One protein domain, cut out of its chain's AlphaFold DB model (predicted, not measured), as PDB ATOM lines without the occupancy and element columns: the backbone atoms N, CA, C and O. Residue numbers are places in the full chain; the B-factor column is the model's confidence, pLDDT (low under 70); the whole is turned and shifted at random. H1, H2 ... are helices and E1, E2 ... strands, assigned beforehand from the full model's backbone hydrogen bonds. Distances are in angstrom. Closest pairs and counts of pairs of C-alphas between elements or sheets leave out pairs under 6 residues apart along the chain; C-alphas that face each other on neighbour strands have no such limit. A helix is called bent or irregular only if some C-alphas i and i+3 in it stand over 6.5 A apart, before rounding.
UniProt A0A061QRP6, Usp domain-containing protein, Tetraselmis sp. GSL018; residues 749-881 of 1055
ATOM      1  N   TYR A 749     -25.931 -20.789  42.299       50.59
ATOM      2  CA  TYR A 749     -24.717 -21.198  41.608       50.59
ATOM      3  C   TYR A 749     -23.542 -21.243  42.597       50.59
ATOM      4  O   TYR A 749     -23.555 -20.515  43.596       50.59
ATOM      5  N   ILE A 750     -22.512 -22.058  42.334       47.25
ATOM      6  CA  ILE A 750     -21.235 -22.002  43.078       47.25
ATOM      7  C   ILE A 750     -20.562 -20.669  42.698       47.25
ATOM      8  O   ILE A 750     -19.739 -20.597  41.789       47.25
ATOM      9  N   GLY A 751     -21.075 -19.590  43.292       46.34
ATOM     10  CA  GLY A 751     -21.387 -18.382  42.530       46.34
ATOM     11  C   GLY A 751     -22.008 -17.271  43.379       46.34
ATOM     12  O   GLY A 751     -21.419 -16.198  43.452       46.34
ATOM     13  N   GLU A 752     -23.110 -17.521  44.105       49.00
ATOM     14  CA  GLU A 752     -23.641 -16.556  45.103       49.00
ATOM     15  C   GLU A 752     -22.949 -16.705  46.470       49.00
ATOM     16  O   GLU A 752     -23.569 -16.655  47.531       49.00
ATOM     17  N   GLN A 753     -21.620 -16.821  46.463       62.31
ATOM     18  CA  GLN A 753     -20.898 -16.127  47.523       62.31
ATOM     19  C   GLN A 753     -21.045 -14.639  47.208       62.31
ATOM     20  O   GLN A 753     -20.537 -14.178  46.188       62.31
ATOM     21  N   SER A 754     -21.762 -13.918  48.064       80.69
ATOM     22  CA  SER A 754     -21.931 -12.466  48.010       80.69
ATOM     23  C   SER A 754     -20.578 -11.765  47.848       80.69
ATOM     24  O   SER A 754     -19.832 -11.655  48.826       80.69
ATOM     25  N   LEU A 755     -20.236 -11.301  46.643       89.25
ATOM     26  CA  LEU A 755     -18.940 -10.664  46.417       89.25
ATOM     27  C   LEU A 755     -18.946  -9.289  47.079       89.25
ATOM     28  O   LEU A 755     -19.716  -8.405  46.694       89.25
ATOM     29  N   ARG A 756     -18.071  -9.099  48.069       94.12
ATOM     30  CA  ARG A 756     -17.795  -7.795  48.676       94.12
ATOM     31  C   ARG A 756     -16.768  -7.096  47.808       94.12
ATOM     32  O   ARG A 756     -15.584  -7.442  47.815       94.12
ATOM     33  N   MET A 757     -17.239  -6.127  47.039       96.25
ATOM     34  CA  MET A 757     -16.437  -5.368  46.095       96.25
ATOM     35  C   MET A 757     -16.057  -4.007  46.678       96.25
ATOM     36  O   MET A 757     -16.919  -3.283  47.176       96.25
ATOM     37  N   VAL A 758     -14.784  -3.623  46.575       97.75
ATOM     38  CA  VAL A 758     -14.340  -2.245  46.846       97.75
ATOM     39  C   VAL A 758     -13.866  -1.614  45.549       97.75
ATOM     40  O   VAL A 758     -12.928  -2.087  44.914       97.75
ATOM     41  N   LEU A 759     -14.517  -0.528  45.155       97.75
ATOM     42  CA  LEU A 759     -14.218   0.240  43.959       97.75
ATOM     43  C   LEU A 759     -13.544   1.551  44.354       97.75
ATOM     44  O   LEU A 759     -14.190   2.450  44.895       97.75
ATOM     45  N   PHE A 760     -12.253   1.670  44.049       97.75
ATOM     46  CA  PHE A 760     -11.519   2.910  44.270       97.75
ATOM     47  C   PHE A 760     -11.676   3.849  43.077       97.75
ATOM     48  O   PHE A 760     -11.373   3.481  41.937       97.75
ATOM     49  N   VAL A 761     -12.147   5.067  43.349       97.00
ATOM     50  CA  VAL A 761     -12.421   6.087  42.330       97.00
ATOM     51  C   VAL A 761     -11.555   7.327  42.511       97.00
ATOM     52  O   VAL A 761     -11.356   7.819  43.621       97.00
ATOM     53  N   CYS A 762     -11.102   7.867  41.385       95.25
ATOM     54  CA  CYS A 762     -10.526   9.203  41.249       95.25
ATOM     55  C   CYS A 762     -11.289   9.942  40.138       95.25
ATOM     56  O   CYS A 762     -11.985   9.299  39.347       95.25
ATOM     57  N   ASP A 763     -11.144  11.265  40.009       94.19
ATOM     58  CA  ASP A 763     -11.704  11.953  38.838       94.19
ATOM     59  C   ASP A 763     -10.848  11.702  37.585       94.19
ATOM     60  O   ASP A 763      -9.981  12.489  37.215       94.19
ATOM     61  N   ASN A 764     -11.059  10.545  36.957       92.25
ATOM     62  CA  ASN A 764     -10.475  10.197  35.667       92.25
ATOM     63  C   ASN A 764     -11.436   9.321  34.827       92.25
ATOM     64  O   ASN A 764     -12.347   8.677  35.368       92.25
ATOM     65  N   PRO A 765     -11.261   9.262  33.490       90.25
ATOM     66  CA  PRO A 765     -12.118   8.472  32.602       90.25
ATOM     67  C   PRO A 765     -12.126   6.973  32.929       90.25
ATOM     68  O   PRO A 765     -13.158   6.315  32.785       90.25
ATOM     69  N   SER A 766     -11.007   6.430  33.412       92.00
ATOM     70  CA  SER A 766     -10.899   5.016  33.779       92.00
ATOM     71  C   SER A 766     -11.757   4.649  34.987       92.00
ATOM     72  O   SER A 766     -12.370   3.587  34.982       92.00
ATOM     73  N   SER A 767     -11.887   5.534  35.979       94.56
ATOM     74  CA  SER A 767     -12.815   5.354  37.106       94.56
ATOM     75  C   SER A 767     -14.268   5.392  36.626       94.56
ATOM     76  O   SER A 767     -15.082   4.573  37.046       94.56
ATOM     77  N   ARG A 768     -14.590   6.251  35.646       92.88
ATOM     78  CA  ARG A 768     -15.915   6.279  34.992       92.88
ATOM     79  C   ARG A 768     -16.206   4.974  34.222       92.88
ATOM     80  O   ARG A 768     -17.346   4.509  34.246       92.88
ATOM     81  N   LYS A 769     -15.201   4.336  33.600       90.31
ATOM     82  CA  LYS A 769     -15.318   2.967  33.041       90.31
ATOM     83  C   LYS A 769     -15.437   1.895  34.142       90.31
ATOM     84  O   LYS A 769     -16.265   0.997  34.010       90.31
ATOM     85  N   ALA A 770     -14.677   2.006  35.232       93.50
ATOM     86  CA  ALA A 770     -14.699   1.061  36.353       93.50
ATOM     87  C   ALA A 770     -16.061   1.017  37.062       93.50
ATOM     88  O   ALA A 770     -16.589  -0.062  37.305       93.50
ATOM     89  N   VAL A 771     -16.679   2.178  37.297       94.12
ATOM     90  CA  VAL A 771     -18.033   2.313  37.868       94.12
ATOM     91  C   VAL A 771     -19.094   1.681  36.963       94.12
ATOM     92  O   VAL A 771     -19.997   1.014  37.458       94.12
ATOM     93  N   ARG A 772     -18.963   1.805  35.633       89.19
ATOM     94  CA  ARG A 772     -19.849   1.106  34.682       89.19
ATOM     95  C   ARG A 772     -19.692  -0.414  34.768       89.19
ATOM     96  O   ARG A 772     -20.701  -1.106  34.777       89.19
ATOM     97  N   LEU A 773     -18.469  -0.933  34.878       87.44
ATOM     98  CA  LEU A 773     -18.241  -2.376  35.025       87.44
ATOM     99  C   LEU A 773     -18.704  -2.903  36.397       87.44
ATOM    100  O   LEU A 773     -19.292  -3.977  36.471       87.44
ATOM    101  N   ALA A 774     -18.527  -2.122  37.465       92.12
ATOM    102  CA  ALA A 774     -19.030  -2.445  38.798       92.12
ATOM    103  C   ALA A 774     -20.568  -2.460  38.858       92.12
ATOM    104  O   ALA A 774     -21.134  -3.384  39.429       92.12
ATOM    105  N   LYS A 775     -21.255  -1.508  38.204       89.62
ATOM    106  CA  LYS A 775     -22.724  -1.531  38.047       89.62
ATOM    107  C   LYS A 775     -23.217  -2.843  37.437       89.62
ATOM    108  O   LYS A 775     -24.237  -3.374  37.851       89.62
ATOM    109  N   VAL A 776     -22.486  -3.335  36.443       83.56
ATOM    110  CA  VAL A 776     -22.804  -4.569  35.726       83.56
ATOM    111  C   VAL A 776     -22.549  -5.786  36.639       83.56
ATOM    112  O   VAL A 776     -23.431  -6.620  36.795       83.56
ATOM    113  N   LEU A 777     -21.437  -5.831  37.386       86.38
ATOM    114  CA  LEU A 777     -21.203  -6.850  38.435       86.38
ATOM    115  C   LEU A 777     -22.259  -6.840  39.565       86.38
ATOM    116  O   LEU A 777     -22.511  -7.876  40.177       86.38
ATOM    117  N   MET A 778     -22.905  -5.699  39.822       87.94
ATOM    118  CA  MET A 778     -24.008  -5.556  40.785       87.94
ATOM    119  C   MET A 778     -25.376  -6.037  40.266       87.94
ATOM    120  O   MET A 778     -26.373  -5.876  40.960       87.94
ATOM    121  N   GLN A 779     -25.454  -6.654  39.079       81.44
ATOM    122  CA  GLN A 779     -26.681  -7.326  38.620       81.44
ATOM    123  C   GLN A 779     -26.971  -8.645  39.359       81.44
ATOM    124  O   GLN A 779     -28.080  -9.159  39.253       81.44
ATOM    125  N   ASN A 780     -26.004  -9.198  40.101       77.44
ATOM    126  CA  ASN A 780     -26.268 -10.250  41.083       77.44
ATOM    127  C   ASN A 780     -26.652  -9.596  42.421       77.44
ATOM    128  O   ASN A 780     -25.824  -8.922  43.033       77.44
ATOM    129  N   GLU A 781     -27.884  -9.823  42.881       76.38
ATOM    130  CA  GLU A 781     -28.439  -9.216  44.099       76.38
ATOM    131  C   GLU A 781     -27.725  -9.641  45.396       76.38
ATOM    132  O   GLU A 781     -27.834  -8.950  46.411       76.38
ATOM    133  N   ALA A 782     -26.953 -10.734  45.372       78.31
ATOM    134  CA  ALA A 782     -26.105 -11.136  46.492       78.31
ATOM    135  C   ALA A 782     -24.855 -10.247  46.647       78.31
ATOM    136  O   ALA A 782     -24.244 -10.231  47.716       78.31
ATOM    137  N   ASN A 783     -24.429  -9.526  45.606       87.62
ATOM    138  CA  ASN A 783     -23.197  -8.739  45.649       87.62
ATOM    139  C   ASN A 783     -23.361  -7.441  46.458       87.62
ATOM    140  O   ASN A 783     -24.448  -6.880  46.579       87.62
ATOM    141  N   SER A 784     -22.248  -6.937  46.992       93.88
ATOM    142  CA  SER A 784     -22.186  -5.650  47.691       93.88
ATOM    143  C   SER A 784     -21.009  -4.820  47.184       93.88
ATOM    144  O   SER A 784     -19.932  -5.347  46.912       93.88
ATOM    145  N   LEU A 785     -21.206  -3.512  47.046       96.69
ATOM    146  CA  LEU A 785     -20.235  -2.583  46.479       96.69
ATOM    147  C   LEU A 785     -20.000  -1.406  47.422       96.69
ATOM    148  O   LEU A 785     -20.923  -0.672  47.777       96.69
ATOM    149  N   ARG A 786     -18.736  -1.175  47.766       97.31
ATOM    150  CA  ARG A 786     -18.286   0.051  48.424       97.31
ATOM    151  C   ARG A 786     -17.540   0.914  47.423       97.31
ATOM    152  O   ARG A 786     -16.547   0.462  46.855       97.31
ATOM    153  N   ILE A 787     -17.989   2.148  47.209       97.31
ATOM    154  CA  ILE A 787     -17.197   3.146  46.482       97.31
ATOM    155  C   ILE A 787     -16.334   3.891  47.499       97.31
ATOM    156  O   ILE A 787     -16.860   4.500  48.430       97.31
ATOM    157  N   ALA A 788     -15.019   3.857  47.311       97.62
ATOM    158  CA  ALA A 788     -14.062   4.496  48.202       97.62
ATOM    159  C   ALA A 788     -13.148   5.463  47.440       97.62
ATOM    160  O   ALA A 788     -12.794   5.243  46.278       97.62
ATOM    161  N   THR A 789     -12.725   6.540  48.099       97.44
ATOM    162  CA  THR A 789     -11.658   7.415  47.591       97.44
ATOM    163  C   THR A 789     -10.801   7.934  48.742       97.44
ATOM    164  O   THR A 789     -11.291   8.072  49.861       97.44
ATOM    165  N   THR A 790      -9.511   8.180  48.498       95.94
ATOM    166  CA  THR A 790      -8.557   8.558  49.556       95.94
ATOM    167  C   THR A 790      -8.256  10.052  49.537       95.94
ATOM    168  O   THR A 790      -7.852  10.567  48.494       95.94
ATOM    169  N   THR A 791      -8.306  10.716  50.692       95.62
ATOM    170  CA  THR A 791      -7.763  12.076  50.873       95.62
ATOM    171  C   THR A 791      -6.649  12.087  51.923       95.62
ATOM    172  O   THR A 791      -6.579  11.216  52.790       95.62
ATOM    173  N   ALA A 792      -5.750  13.067  51.814       91.81
ATOM    174  CA  ALA A 792      -4.643  13.305  52.743       91.81
ATOM    175  C   ALA A 792      -4.842  14.553  53.625       91.81
ATOM    176  O   ALA A 792      -3.983  14.862  54.442       91.81
ATOM    177  N   SER A 793      -5.951  15.283  53.465       91.62
ATOM    178  CA  SER A 793      -6.274  16.461  54.276       91.62
ATOM    179  C   SER A 793      -7.773  16.567  54.554       91.62
ATOM    180  O   SER A 793      -8.598  16.125  53.746       91.62
ATOM    181  N   GLN A 794      -8.119  17.195  55.682       88.38
ATOM    182  CA  GLN A 794      -9.503  17.417  56.114       88.38
ATOM    183  C   GLN A 794     -10.291  18.249  55.086       88.38
ATOM    184  O   GLN A 794     -11.392  17.876  54.703       88.38
ATOM    185  N   HIS A 795      -9.681  19.309  54.543       88.38
ATOM    186  CA  HIS A 795     -10.261  20.126  53.463       88.38
ATOM    187  C   HIS A 795     -10.477  19.358  52.143       88.38
ATOM    188  O   HIS A 795     -11.166  19.838  51.249       88.38
ATOM    189  N   GLY A 796      -9.887  18.168  51.990       92.00
ATOM    190  CA  GLY A 796     -10.149  17.289  50.853       92.00
ATOM    191  C   GLY A 796     -11.408  16.427  50.999       92.00
ATOM    192  O   GLY A 796     -11.812  15.823  50.007       92.00
ATOM    193  N   ILE A 797     -12.030  16.361  52.186       94.69
ATOM    194  CA  ILE A 797     -13.212  15.517  52.440       94.69
ATOM    195  C   ILE A 797     -14.402  15.975  51.597       94.69
ATOM    196  O   ILE A 797     -14.923  15.173  50.836       94.69
ATOM    197  N   GLU A 798     -14.771  17.258  51.626       93.81
ATOM    198  CA  GLU A 798     -15.913  17.791  50.860       93.81
ATOM    199  C   GLU A 798     -15.800  17.482  49.354       93.81
ATOM    200  O   GLU A 798     -16.758  17.065  48.699       93.81
ATOM    201  N   ARG A 799     -14.586  17.608  48.796       95.19
ATOM    202  CA  ARG A 799     -14.293  17.253  47.397       95.19
ATOM    203  C   ARG A 799     -14.382  15.742  47.152       95.19
ATOM    204  O   ARG A 799     -14.833  15.331  46.083       95.19
ATOM    205  N   ALA A 800     -13.955  14.923  48.109       95.94
ATOM    206  CA  ALA A 800     -14.066  13.469  48.046       95.94
ATOM    207  C   ALA A 800     -15.530  12.999  48.142       95.94
ATOM    208  O   ALA A 800     -15.942  12.138  47.368       95.94
ATOM    209  N   GLU A 801     -16.343  13.604  49.009       96.31
ATOM    210  CA  GLU A 801     -17.779  13.331  49.136       96.31
ATOM    211  C   GLU A 801     -18.547  13.748  47.877       96.31
ATOM    212  O   GLU A 801     -19.344  12.964  47.357       96.31
ATOM    213  N   ALA A 802     -18.247  14.921  47.308       95.62
ATOM    214  CA  ALA A 802     -18.802  15.348  46.023       95.62
ATOM    215  C   ALA A 802     -18.451  14.368  44.884       95.62
ATOM    216  O   ALA A 802     -19.311  14.022  44.069       95.62
ATOM    217  N   LEU A 803     -17.211  13.860  44.856       96.75
ATOM    218  CA  LEU A 803     -16.762  12.862  43.882       96.75
ATOM    219  C   LEU A 803     -17.484  11.513  44.057       96.75
ATOM    220  O   LEU A 803     -17.941  10.922  43.075       96.75
ATOM    221  N   LEU A 804     -17.630  11.036  45.297       96.94
ATOM    222  CA  LEU A 804     -18.376   9.814  45.614       96.94
ATOM    223  C   LEU A 804     -19.867   9.955  45.280       96.94
ATOM    224  O   LEU A 804     -20.452   9.020  44.735       96.94
ATOM    225  N   SER A 805     -20.466  11.120  45.537       95.94
ATOM    226  CA  SER A 805     -21.856  11.437  45.186       95.94
ATOM    227  C   SER A 805     -22.078  11.397  43.667       95.94
ATOM    228  O   SER A 805     -22.986  10.712  43.188       95.94
ATOM    229  N   TYR A 806     -21.176  12.010  42.889       96.44
ATOM    230  CA  TYR A 806     -21.176  11.921  41.423       96.44
ATOM    231  C   TYR A 806     -21.103  10.464  40.928       96.44
ATOM    232  O   TYR A 806     -21.902  10.051  40.083       96.44
ATOM    233  N   PHE A 807     -20.192   9.654  41.475       95.44
ATOM    234  CA  PHE A 807     -20.055   8.253  41.070       95.44
ATOM    235  C   PHE A 807     -21.218   7.361  41.533       95.44
ATOM    236  O   PHE A 807     -21.635   6.481  40.779       95.44
ATOM    237  N   ARG A 808     -21.814   7.633  42.701       94.38
ATOM    238  CA  ARG A 808     -23.066   7.007  43.164       94.38
ATOM    239  C   ARG A 808     -24.213   7.297  42.192       94.38
ATOM    240  O   ARG A 808     -24.924   6.374  41.796       94.38
ATOM    241  N   GLY A 809     -24.330   8.539  41.717       92.25
ATOM    242  CA  GLY A 809     -25.297   8.932  40.685       92.25
ATOM    243  C   GLY A 809     -25.134   8.188  39.351       92.25
ATOM    244  O   GLY A 809     -26.125   7.931  38.670       92.25
ATOM    245  N   LEU A 810     -23.911   7.774  38.987       90.81
ATOM    246  CA  LEU A 810     -23.658   6.976  37.778       90.81
ATOM    247  C   LEU A 810     -24.062   5.496  37.907       90.81
ATOM    248  O   LEU A 810     -24.331   4.859  36.884       90.81
ATOM    249  N   LEU A 811     -24.143   4.946  39.125       88.94
ATOM    250  CA  LEU A 811     -24.740   3.623  39.345       88.94
ATOM    251  C   LEU A 811     -26.265   3.682  39.163       88.94
ATOM    252  O   LEU A 811     -26.837   2.830  38.480       88.94
ATOM    253  N   GLY A 812     -26.908   4.738  39.662       87.44
ATOM    254  CA  GLY A 812     -28.361   4.923  39.618       87.44
ATOM    255  C   GLY A 812     -29.053   4.293  40.827       87.44
ATOM    256  O   GLY A 812     -28.501   4.291  41.925       87.44
ATOM    257  N   ILE A 813     -30.267   3.768  40.637       84.00
ATOM    258  CA  ILE A 813     -31.018   3.102  41.708       84.00
ATOM    259  C   ILE A 813     -30.387   1.729  41.972       84.00
ATOM    260  O   ILE A 813     -30.599   0.785  41.216       84.00
ATOM    261  N   VAL A 814     -29.604   1.647  43.048       85.56
ATOM    262  CA  VAL A 814     -29.093   0.408  43.650       85.56
ATOM    263  C   VAL A 814     -29.585   0.380  45.103       85.56
ATOM    264  O   VAL A 814     -29.508   1.422  45.764       85.56
ATOM    265  N   PRO A 815     -30.100  -0.753  45.614       84.12
ATOM    266  CA  PRO A 815     -30.514  -0.905  47.007       84.12
ATOM    267  C   PRO A 815     -29.481  -0.392  48.028       84.12
ATOM    268  O   PRO A 815     -28.289  -0.690  47.951       84.12
ATOM    269  N   SER A 816     -29.934   0.377  49.023       81.81
ATOM    270  CA  SER A 816     -29.053   1.048  49.999       81.81
ATOM    271  C   SER A 816     -28.270   0.096  50.916       81.81
ATOM    272  O   SER A 816     -27.280   0.506  51.511       81.81
ATOM    273  N   ASN A 817     -28.695  -1.163  51.035       84.25
ATOM    274  CA  ASN A 817     -27.971  -2.237  51.725       84.25
ATOM    275  C   ASN A 817     -26.833  -2.838  50.877       84.25
ATOM    276  O   ASN A 817     -25.897  -3.408  51.430       84.25
ATOM    277  N   GLN A 818     -26.906  -2.708  49.550       87.81
ATOM    278  CA  GLN A 818     -25.915  -3.216  48.599       87.81
ATOM    279  C   GLN A 818     -24.826  -2.187  48.252       87.81
ATOM    280  O   GLN A 818     -23.769  -2.580  47.765       87.81
ATOM    281  N   LEU A 819     -25.066  -0.887  48.472       94.88
ATOM    282  CA  LEU A 819     -24.179   0.196  48.033       94.88
ATOM    283  C   LEU A 819     -23.814   1.171  49.161       94.88
ATOM    284  O   LEU A 819     -24.656   1.945  49.620       94.88
ATOM    285  N   THR A 820     -22.530   1.220  49.524       95.50
ATOM    286  CA  THR A 820     -21.980   2.215  50.463       95.50
ATOM    287  C   THR A 820     -20.922   3.110  49.807       95.50
ATOM    288  O   THR A 820     -20.340   2.780  48.772       95.50
ATOM    289  N   THR A 821     -20.692   4.283  50.398       96.50
ATOM    290  CA  THR A 821     -19.737   5.298  49.924       96.50
ATOM    291  C   THR A 821     -18.916   5.813  51.102       96.50
ATOM    292  O   THR A 821     -19.517   6.263  52.075       96.50
ATOM    293  N   GLU A 822     -17.583   5.773  51.029       96.75
ATOM    294  CA  GLU A 822     -16.703   6.129  52.158       96.75
ATOM    295  C   GLU A 822     -15.466   6.939  51.722       96.75
ATOM    296  O   GLU A 822     -14.759   6.575  50.779       96.75
ATOM    297  N   VAL A 823     -15.177   8.033  52.437       96.50
ATOM    298  CA  VAL A 823     -13.934   8.805  52.278       96.50
ATOM    299  C   VAL A 823     -12.867   8.245  53.214       96.50
ATOM    300  O   VAL A 823     -12.984   8.316  54.436       96.50
ATOM    301  N   VAL A 824     -11.797   7.702  52.640       95.81
ATOM    302  CA  VAL A 824     -10.720   7.050  53.389       95.81
ATOM    303  C   VAL A 824      -9.635   8.077  53.722       95.81
ATOM    304  O   VAL A 824      -8.829   8.467  52.872       95.81
ATOM    305  N   MET A 825      -9.621   8.528  54.977       94.75
ATOM    306  CA  MET A 825      -8.612   9.449  55.504       94.75
ATOM    307  C   MET A 825      -7.257   8.754  55.682       94.75
ATOM    308  O   MET A 825      -7.121   7.839  56.497       94.75
ATOM    309  N   ARG A 826      -6.229   9.232  54.974       92.94
ATOM    310  CA  ARG A 826      -4.833   8.810  55.166       92.94
ATOM    311  C   ARG A 826      -4.298   9.370  56.486       92.94
ATOM    312  O   ARG A 826      -4.012  10.560  56.572       92.94
ATOM    313  N   ARG A 827      -4.171   8.516  57.505       82.94
ATOM    314  CA  ARG A 827      -3.679   8.900  58.845       82.94
ATOM    315  C   ARG A 827      -2.158   9.080  58.878       82.94
ATOM    316  O   ARG A 827      -1.661  10.069  59.400       82.94
ATOM    317  N   SER A 828      -1.437   8.127  58.298       77.19
ATOM    318  CA  SER A 828       0.015   8.121  58.101       77.19
ATOM    319  C   SER A 828       0.356   7.089  57.017       77.19
ATOM    320  O   SER A 828      -0.494   6.272  56.659       77.19
ATOM    321  N   GLY A 829       1.568   7.143  56.458       85.81
ATOM    322  CA  GLY A 829       2.003   6.223  55.398       85.81
ATOM    323  C   GLY A 829       1.594   6.636  53.976       85.81
ATOM    324  O   GLY A 829       1.131   7.754  53.722       85.81
ATOM    325  N   THR A 830       1.817   5.742  53.015       92.75
ATOM    326  CA  THR A 830       1.530   5.974  51.592       92.75
ATOM    327  C   THR A 830       0.053   5.764  51.247       92.75
ATOM    328  O   THR A 830      -0.717   5.135  51.977       92.75
ATOM    329  N   THR A 831      -0.355   6.245  50.065       93.19
ATOM    330  CA  THR A 831      -1.665   5.909  49.481       93.19
ATOM    331  C   THR A 831      -1.881   4.394  49.420       93.19
ATOM    332  O   THR A 831      -2.993   3.929  49.620       93.19
ATOM    333  N   VAL A 832      -0.826   3.627  49.130       94.25
ATOM    334  CA  VAL A 832      -0.900   2.184  48.867       94.25
ATOM    335  C   VAL A 832      -1.145   1.412  50.162       94.25
ATOM    336  O   VAL A 832      -2.044   0.579  50.186       94.25
ATOM    337  N   GLU A 833      -0.435   1.748  51.245       94.31
ATOM    338  CA  GLU A 833      -0.710   1.214  52.589       94.31
ATOM    339  C   GLU A 833      -2.159   1.494  53.009       94.31
ATOM    340  O   GLU A 833      -2.900   0.566  53.317       94.31
ATOM    341  N   THR A 834      -2.608   2.751  52.892       95.38
ATOM    342  CA  THR A 834      -3.983   3.153  53.252       95.38
ATOM    343  C   THR A 834      -5.050   2.368  52.474       95.38
ATOM    344  O   THR A 834      -6.094   2.023  53.028       95.38
ATOM    345  N   LEU A 835      -4.803   2.071  51.192       95.94
ATOM    346  CA  LEU A 835      -5.696   1.240  50.381       95.94
ATOM    347  C   LEU A 835      -5.689  -0.222  50.860       95.94
ATOM    348  O   LEU A 835      -6.757  -0.811  50.991       95.94
ATOM    349  N   ILE A 836      -4.521  -0.804  51.144       95.06
ATOM    350  CA  ILE A 836      -4.382  -2.204  51.588       95.06
ATOM    351  C   ILE A 836      -5.026  -2.424  52.962       95.06
ATOM    352  O   ILE A 836      -5.778  -3.387  53.131       95.06
ATOM    353  N   ASP A 837      -4.816  -1.508  53.908       93.88
ATOM    354  CA  ASP A 837      -5.451  -1.554  55.229       93.88
ATOM    355  C   ASP A 837      -6.981  -1.486  55.113       93.88
ATOM    356  O   ASP A 837      -7.696  -2.248  55.770       93.88
ATOM    357  N   TYR A 838      -7.496  -0.628  54.222       95.94
ATOM    358  CA  TYR A 838      -8.928  -0.539  53.930       95.94
ATOM    359  C   TYR A 838      -9.486  -1.843  53.340       95.94
ATOM    360  O   TYR A 838     -10.510  -2.344  53.800       95.94
ATOM    361  N   ILE A 839      -8.796  -2.426  52.353       95.75
ATOM    362  CA  ILE A 839      -9.153  -3.709  51.718       95.75
ATOM    363  C   ILE A 839      -9.210  -4.840  52.764       95.75
ATOM    364  O   ILE A 839     -10.139  -5.653  52.766       95.75
ATOM    365  N   GLY A 840      -8.242  -4.870  53.685       92.50
ATOM    366  CA  GLY A 840      -8.183  -5.836  54.784       92.50
ATOM    367  C   GLY A 840      -9.323  -5.671  55.793       92.50
ATOM    368  O   GLY A 840      -9.959  -6.660  56.162       92.50
ATOM    369  N   ARG A 841      -9.631  -4.427  56.191       94.19
ATOM    370  CA  ARG A 841     -10.770  -4.077  57.067       94.19
ATOM    371  C   ARG A 841     -12.109  -4.466  56.419       94.19
ATOM    372  O   ARG A 841     -12.933  -5.123  57.048       94.19
ATOM    373  N   GLU A 842     -12.230  -4.167  55.125       94.12
ATOM    374  CA  GLU A 842     -13.204  -4.649  54.132       94.12
ATOM    375  C   GLU A 842     -13.510  -6.154  54.144       94.12
ATOM    376  O   GLU A 842     -14.627  -6.565  53.811       94.12
ATOM    377  N   LYS A 843     -12.511  -6.993  54.456       91.75
ATOM    378  CA  LYS A 843     -12.500  -8.415  54.061       91.75
ATOM    379  C   LYS A 843     -12.889  -8.573  52.577       91.75
ATOM    380  O   LYS A 843     -13.719  -9.408  52.238       91.75
ATOM    381  N   THR A 844     -12.356  -7.701  51.718       93.88
ATOM    382  CA  THR A 844     -12.797  -7.536  50.326       93.88
ATOM    383  C   THR A 844     -12.445  -8.741  49.453       93.88
ATOM    384  O   THR A 844     -11.302  -9.192  49.463       93.88
ATOM    385  N   ASP A 845     -13.391  -9.192  48.626       93.31
ATOM    386  CA  ASP A 845     -13.213 -10.337  47.722       93.31
ATOM    387  C   ASP A 845     -12.672  -9.909  46.345       93.31
ATOM    388  O   ASP A 845     -11.787 -10.559  45.782       93.31
ATOM    389  N   ILE A 846     -13.171  -8.779  45.819       95.31
ATOM    390  CA  ILE A 846     -12.680  -8.136  44.587       95.31
ATOM    391  C   ILE A 846     -12.458  -6.643  44.823       95.31
ATOM    392  O   ILE A 846     -13.372  -5.913  45.202       95.31
ATOM    393  N   VAL A 847     -11.265  -6.156  44.508       97.00
ATOM    394  CA  VAL A 847     -11.002  -4.720  44.369       97.00
ATOM    395  C   VAL A 847     -11.124  -4.322  42.904       97.00
ATOM    396  O   VAL A 847     -10.676  -5.046  42.019       97.00
ATOM    397  N   ILE A 848     -11.716  -3.164  42.628       97.19
ATOM    398  CA  ILE A 848     -11.872  -2.603  41.284       97.19
ATOM    399  C   ILE A 848     -11.154  -1.251  41.246       97.19
ATOM    400  O   ILE A 848     -11.388  -0.396  42.101       97.19
ATOM    401  N   MET A 849     -10.280  -1.039  40.259       96.69
ATOM    402  CA  MET A 849      -9.536   0.218  40.099       96.69
ATOM    403  C   MET A 849      -9.538   0.697  38.649       96.69
ATOM    404  O   MET A 849      -9.191  -0.047  37.729       96.69
ATOM    405  N   GLY A 850      -9.862   1.975  38.451       94.62
ATOM    406  CA  GLY A 850      -9.612   2.665  37.188       94.62
ATOM    407  C   GLY A 850      -8.145   3.089  37.075       94.62
ATOM    408  O   GLY A 850      -7.632   3.754  37.972       94.62
ATOM    409  N   SER A 851      -7.479   2.761  35.965       93.00
ATOM    410  CA  SER A 851      -6.126   3.247  35.664       93.00
ATOM    411  C   SER A 851      -6.032   3.865  34.271       93.00
ATOM    412  O   SER A 851      -6.564   3.326  33.296       93.00
ATOM    413  N   GLU A 852      -5.392   5.031  34.164       86.19
ATOM    414  CA  GLU A 852      -5.111   5.668  32.871       86.19
ATOM    415  C   GLU A 852      -3.820   5.147  32.244       86.19
ATOM    416  O   GLU A 852      -3.807   4.831  31.057       86.19
ATOM    417  N   GLN A 853      -2.756   5.035  33.043       81.56
ATOM    418  CA  GLN A 853      -1.434   4.594  32.613       81.56
ATOM    419  C   GLN A 853      -0.801   3.682  33.675       81.56
ATOM    420  O   GLN A 853      -0.921   3.911  34.881       81.56
ATOM    421  N   LEU A 854      -0.110   2.640  33.210       79.12
ATOM    422  CA  LEU A 854       0.524   1.608  34.046       79.12
ATOM    423  C   LEU A 854       2.048   1.524  33.819       79.12
ATOM    424  O   LEU A 854       2.680   0.571  34.251       79.12
ATOM    425  N   SER A 855       2.639   2.507  33.131       71.62
ATOM    426  CA  SER A 855       4.077   2.525  32.841       71.62
ATOM    427  C   SER A 855       4.896   2.991  34.048       71.62
ATOM    428  O   SER A 855       4.687   4.099  34.540       71.62
ATOM    429  N   ASP A 856       5.893   2.196  34.445       57.94
ATOM    430  CA  ASP A 856       6.914   2.581  35.434       57.94
ATOM    431  C   ASP A 856       7.824   3.735  34.937       57.94
ATOM    432  O   ASP A 856       8.604   4.283  35.708       57.94
ATOM    433  N   GLN A 857       7.708   4.166  33.669       61.19
ATOM    434  CA  GLN A 857       8.419   5.341  33.134       61.19
ATOM    435  C   GLN A 857       7.821   6.690  33.584       61.19
ATOM    436  O   GLN A 857       8.421   7.734  33.335       61.19
ATOM    437  N   HIS A 858       6.646   6.706  34.224       61.34
ATOM    438  CA  HIS A 858       6.060   7.941  34.751       61.34
ATOM    439  C   HIS A 858       6.695   8.273  36.119       61.34
ATOM    440  O   HIS A 858       6.582   7.456  37.034       61.34
ATOM    441  N   PRO A 859       7.296   9.464  36.336       52.59
ATOM    442  CA  PRO A 859       8.092   9.765  37.540       52.59
ATOM    443  C   PRO A 859       7.331   9.773  38.881       52.59
ATOM    444  O   PRO A 859       7.951   9.932  39.926       52.59
ATOM    445  N   MET A 860       6.005   9.599  38.877       58.81
ATOM    446  CA  MET A 860       5.181   9.464  40.089       58.81
ATOM    447  C   MET A 860       4.809   8.004  40.420       58.81
ATOM    448  O   MET A 860       4.175   7.756  41.446       58.81
ATOM    449  N   GLY A 861       5.180   7.043  39.565       76.31
ATOM    450  CA  GLY A 861       4.758   5.643  39.658       76.31
ATOM    451  C   GLY A 861       3.257   5.431  39.409       76.31
ATOM    452  O   GLY A 861       2.486   6.376  39.235       76.31
ATOM    453  N   SER A 862       2.818   4.168  39.397       87.38
ATOM    454  CA  SER A 862       1.402   3.816  39.241       87.38
ATOM    455  C   SER A 862       0.852   3.161  40.508       87.38
ATOM    456  O   SER A 862       1.187   2.022  40.829       87.38
ATOM    457  N   VAL A 863      -0.044   3.863  41.217       91.94
ATOM    458  CA  VAL A 863      -0.694   3.367  42.451       91.94
ATOM    459  C   VAL A 863      -1.372   2.013  42.220       91.94
ATOM    460  O   VAL A 863      -1.291   1.134  43.073       91.94
ATOM    461  N   THR A 864      -1.979   1.806  41.046       92.81
ATOM    462  CA  THR A 864      -2.593   0.523  40.667       92.81
ATOM    463  C   THR A 864      -1.570  -0.614  40.616       92.81
ATOM    464  O   THR A 864      -1.879  -1.706  41.080       92.81
ATOM    465  N   MET A 865      -0.353  -0.368  40.113       90.88
ATOM    466  CA  MET A 865       0.723  -1.371  40.084       90.88
ATOM    467  C   MET A 865       1.270  -1.652  41.488       90.88
ATOM    468  O   MET A 865       1.490  -2.805  41.847       90.88
ATOM    469  N   SER A 866       1.417  -0.628  42.329       92.50
ATOM    470  CA  SER A 866       1.843  -0.813  43.724       92.50
ATOM    471  C   SER A 866       0.828  -1.610  44.557       92.50
ATOM    472  O   SER A 866       1.226  -2.458  45.359       92.50
ATOM    473  N   VAL A 867      -0.477  -1.405  44.330       93.94
ATOM    474  CA  VAL A 867      -1.546  -2.241  44.911       93.94
ATOM    475  C   VAL A 867      -1.499  -3.659  44.329       93.94
ATOM    476  O   VAL A 867      -1.444  -4.615  45.095       93.94
ATOM    477  N   LEU A 868      -1.428  -3.819  43.002       92.44
ATOM    478  CA  LEU A 868      -1.315  -5.114  42.304       92.44
ATOM    479  C   LEU A 868      -0.163  -5.989  42.845       92.44
ATOM    480  O   LEU A 868      -0.340  -7.192  43.041       92.44
ATOM    481  N   ARG A 869       1.000  -5.384  43.123       91.81
ATOM    482  CA  ARG A 869       2.192  -6.046  43.690       91.81
ATOM    483  C   ARG A 869       1.982  -6.570  45.123       91.81
ATOM    484  O   ARG A 869       2.701  -7.482  45.529       91.81
ATOM    485  N   SER A 870       1.010  -6.025  45.863       91.50
ATOM    486  CA  SER A 870       0.893  -6.160  47.330       91.50
ATOM    487  C   SER A 870      -0.453  -6.719  47.823       91.50
ATOM    488  O   SER A 870      -0.559  -7.129  48.975       91.50
ATOM    489  N   ILE A 871      -1.484  -6.736  46.973       92.81
ATOM    490  CA  ILE A 871      -2.851  -7.153  47.313       92.81
ATOM    491  C   ILE A 871      -3.005  -8.683  47.413       92.81
ATOM    492  O   ILE A 871      -2.521  -9.438  46.560       92.81
ATOM    493  N   SER A 872      -3.718  -9.126  48.453       90.25
ATOM    494  CA  SER A 872      -3.999 -10.534  48.768       90.25
ATOM    495  C   SER A 872      -5.297 -11.075  48.149       90.25
ATOM    496  O   SER A 872      -5.392 -12.277  47.910       90.25
ATOM    497  N   CYS A 873      -6.277 -10.215  47.849       93.19
ATOM    498  CA  CYS A 873      -7.518 -10.566  47.148       93.19
ATOM    499  C   CYS A 873      -7.477 -10.211  45.648       93.19
ATOM    500  O   CYS A 873      -6.485  -9.679  45.140       93.19
ATOM    501  N   SER A 874      -8.532 -10.566  44.909       95.19
ATOM    502  CA  SER A 874      -8.581 -10.408  43.450       95.19
ATOM    503  C   SER A 874      -8.691  -8.934  43.032       95.19
ATOM    504  O   SER A 874      -9.405  -8.157  43.664       95.19
ATOM    505  N   LEU A 875      -8.013  -8.534  41.948       96.00
ATOM    506  CA  LEU A 875      -7.950  -7.136  41.484       96.00
ATOM    507  C   LEU A 875      -8.412  -6.991  40.028       96.00
ATOM    508  O   LEU A 875      -7.803  -7.542  39.114       96.00
ATOM    509  N   LEU A 876      -9.452  -6.192  39.807       96.50
ATOM    510  CA  LEU A 876      -9.997  -5.833  38.503       96.50
ATOM    511  C   LEU A 876      -9.477  -4.454  38.063       96.50
ATOM    512  O   LEU A 876      -9.964  -3.409  38.503       96.50
ATOM    513  N   VAL A 877      -8.487  -4.457  37.172       95.88
ATOM    514  CA  VAL A 877      -7.892  -3.250  36.584       95.88
ATOM    515  C   VAL A 877      -8.664  -2.855  35.326       95.88
ATOM    516  O   VAL A 877      -8.686  -3.588  34.333       95.88
ATOM    517  N   VAL A 878      -9.277  -1.672  35.349       94.44
ATOM    518  CA  VAL A 878     -10.056  -1.127  34.230       94.44
ATOM    519  C   VAL A 878      -9.294   0.023  33.582       94.44
ATOM    520  O   VAL A 878      -9.040   1.057  34.199       94.44
ATOM    521  N   LYS A 879      -8.912  -0.169  32.320       90.88
ATOM    522  CA  LYS A 879      -8.082   0.771  31.560       90.88
ATOM    523  C   LYS A 879      -8.878   1.862  30.854       90.88
ATOM    524  O   LYS A 879     -10.009   1.636  30.423       90.88
ATOM    525  N   ARG A 880      -8.211   2.993  30.602       86.69
ATOM    526  CA  ARG A 880      -8.657   4.041  29.667       86.69
ATOM    527  C   ARG A 880      -8.975   3.446  28.293       86.69
ATOM    528  O   ARG A 880     -10.113   3.531  27.831       86.69
ATOM    529  N   ASP A 881      -8.015   2.711  27.737       82.88
ATOM    530  CA  ASP A 881      -8.092   2.099  26.405       82.88
ATOM    531  C   ASP A 881      -8.703   0.688  26.414       82.88
ATOM    532  O   ASP A 881      -8.546  -0.058  25.450       82.88
TER     533      ASP A 881
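AT A GLANCE: This is residues 749 to 881 of the 1055 residues of the protein "Usp domain-containing protein" of Tetraselmis sp. GSL018 (UniProt A0A061QRP6). One strongly twisted, parallel sheet of five strands, in the order E3 E2 E1 E4 E5, is the core of three layers: H1 and H2 cover one face, H3 and H4 the other. The 133 printed residues, mixed in class, run E1 H1 E2 H2 E3 H3 E4 H4 E5. Strand-helix-strand units, parallel neighbours joined through a helix, are E1 H1 E2, E2 H2 E3 and E4 H4 E5; E3 H3 E4 is split by E2 and E1; the crossovers are right-handed. The whole is compact, radius of gyration of the C-alphas 14.3 A, spanning 44 by 32 by 30 A.

HOW THE PARTS SIT: Look for these pairs within hydrogen-bond range: N 759 of E1, residues 756 to 760, and O 786 of E2, residues 784 to 791, 2.8 A; N 824 of E3, residues 819 to 825, and O 789, 2.8 A; N 848 of E4, residues 846 to 851, and O 758, 2.8 A; N 876 of E5, residues 874 to 879, and O 847, 2.8 A. H1, residues 765 to 777, and H2, residues 794 to 811, touch through 807 to 811 of H2 alone, closest C-alphas Lys 775 and Leu 811, 5.7 A, at a steep tilt of 52 degrees. On the opposite face, H3, residues 831 to 842, touches H4, residues 863 to 870, with 831 to 836 alone, closest C-alphas Val 832 and Val 867, 6.0 A. O i to N i+4 pairs are within range throughout H1 and H3, 12 of 14 in H2, 3 of 4 in H4.

IN THESE COORDINATES: Find E1 beginning at C-alpha 756, (-17.795, -7.795, 48.676), and E5 ending at C-alpha 879, (-8.082, 0.771, 31.560). H2 runs 26.5 A and is only just irregular, C-alphas 795 and 798 being 6.6 A apart; E2 runs 23.1 A.

THE WHOLE: The printed part has no cut; its farthest C-alphas, Tyr 749 and His 795, are 45.4 A apart. The E4 to H4 link, 11 residues, is long. Look for pLDDT under 70 at 749 to 753 and 856 to 860.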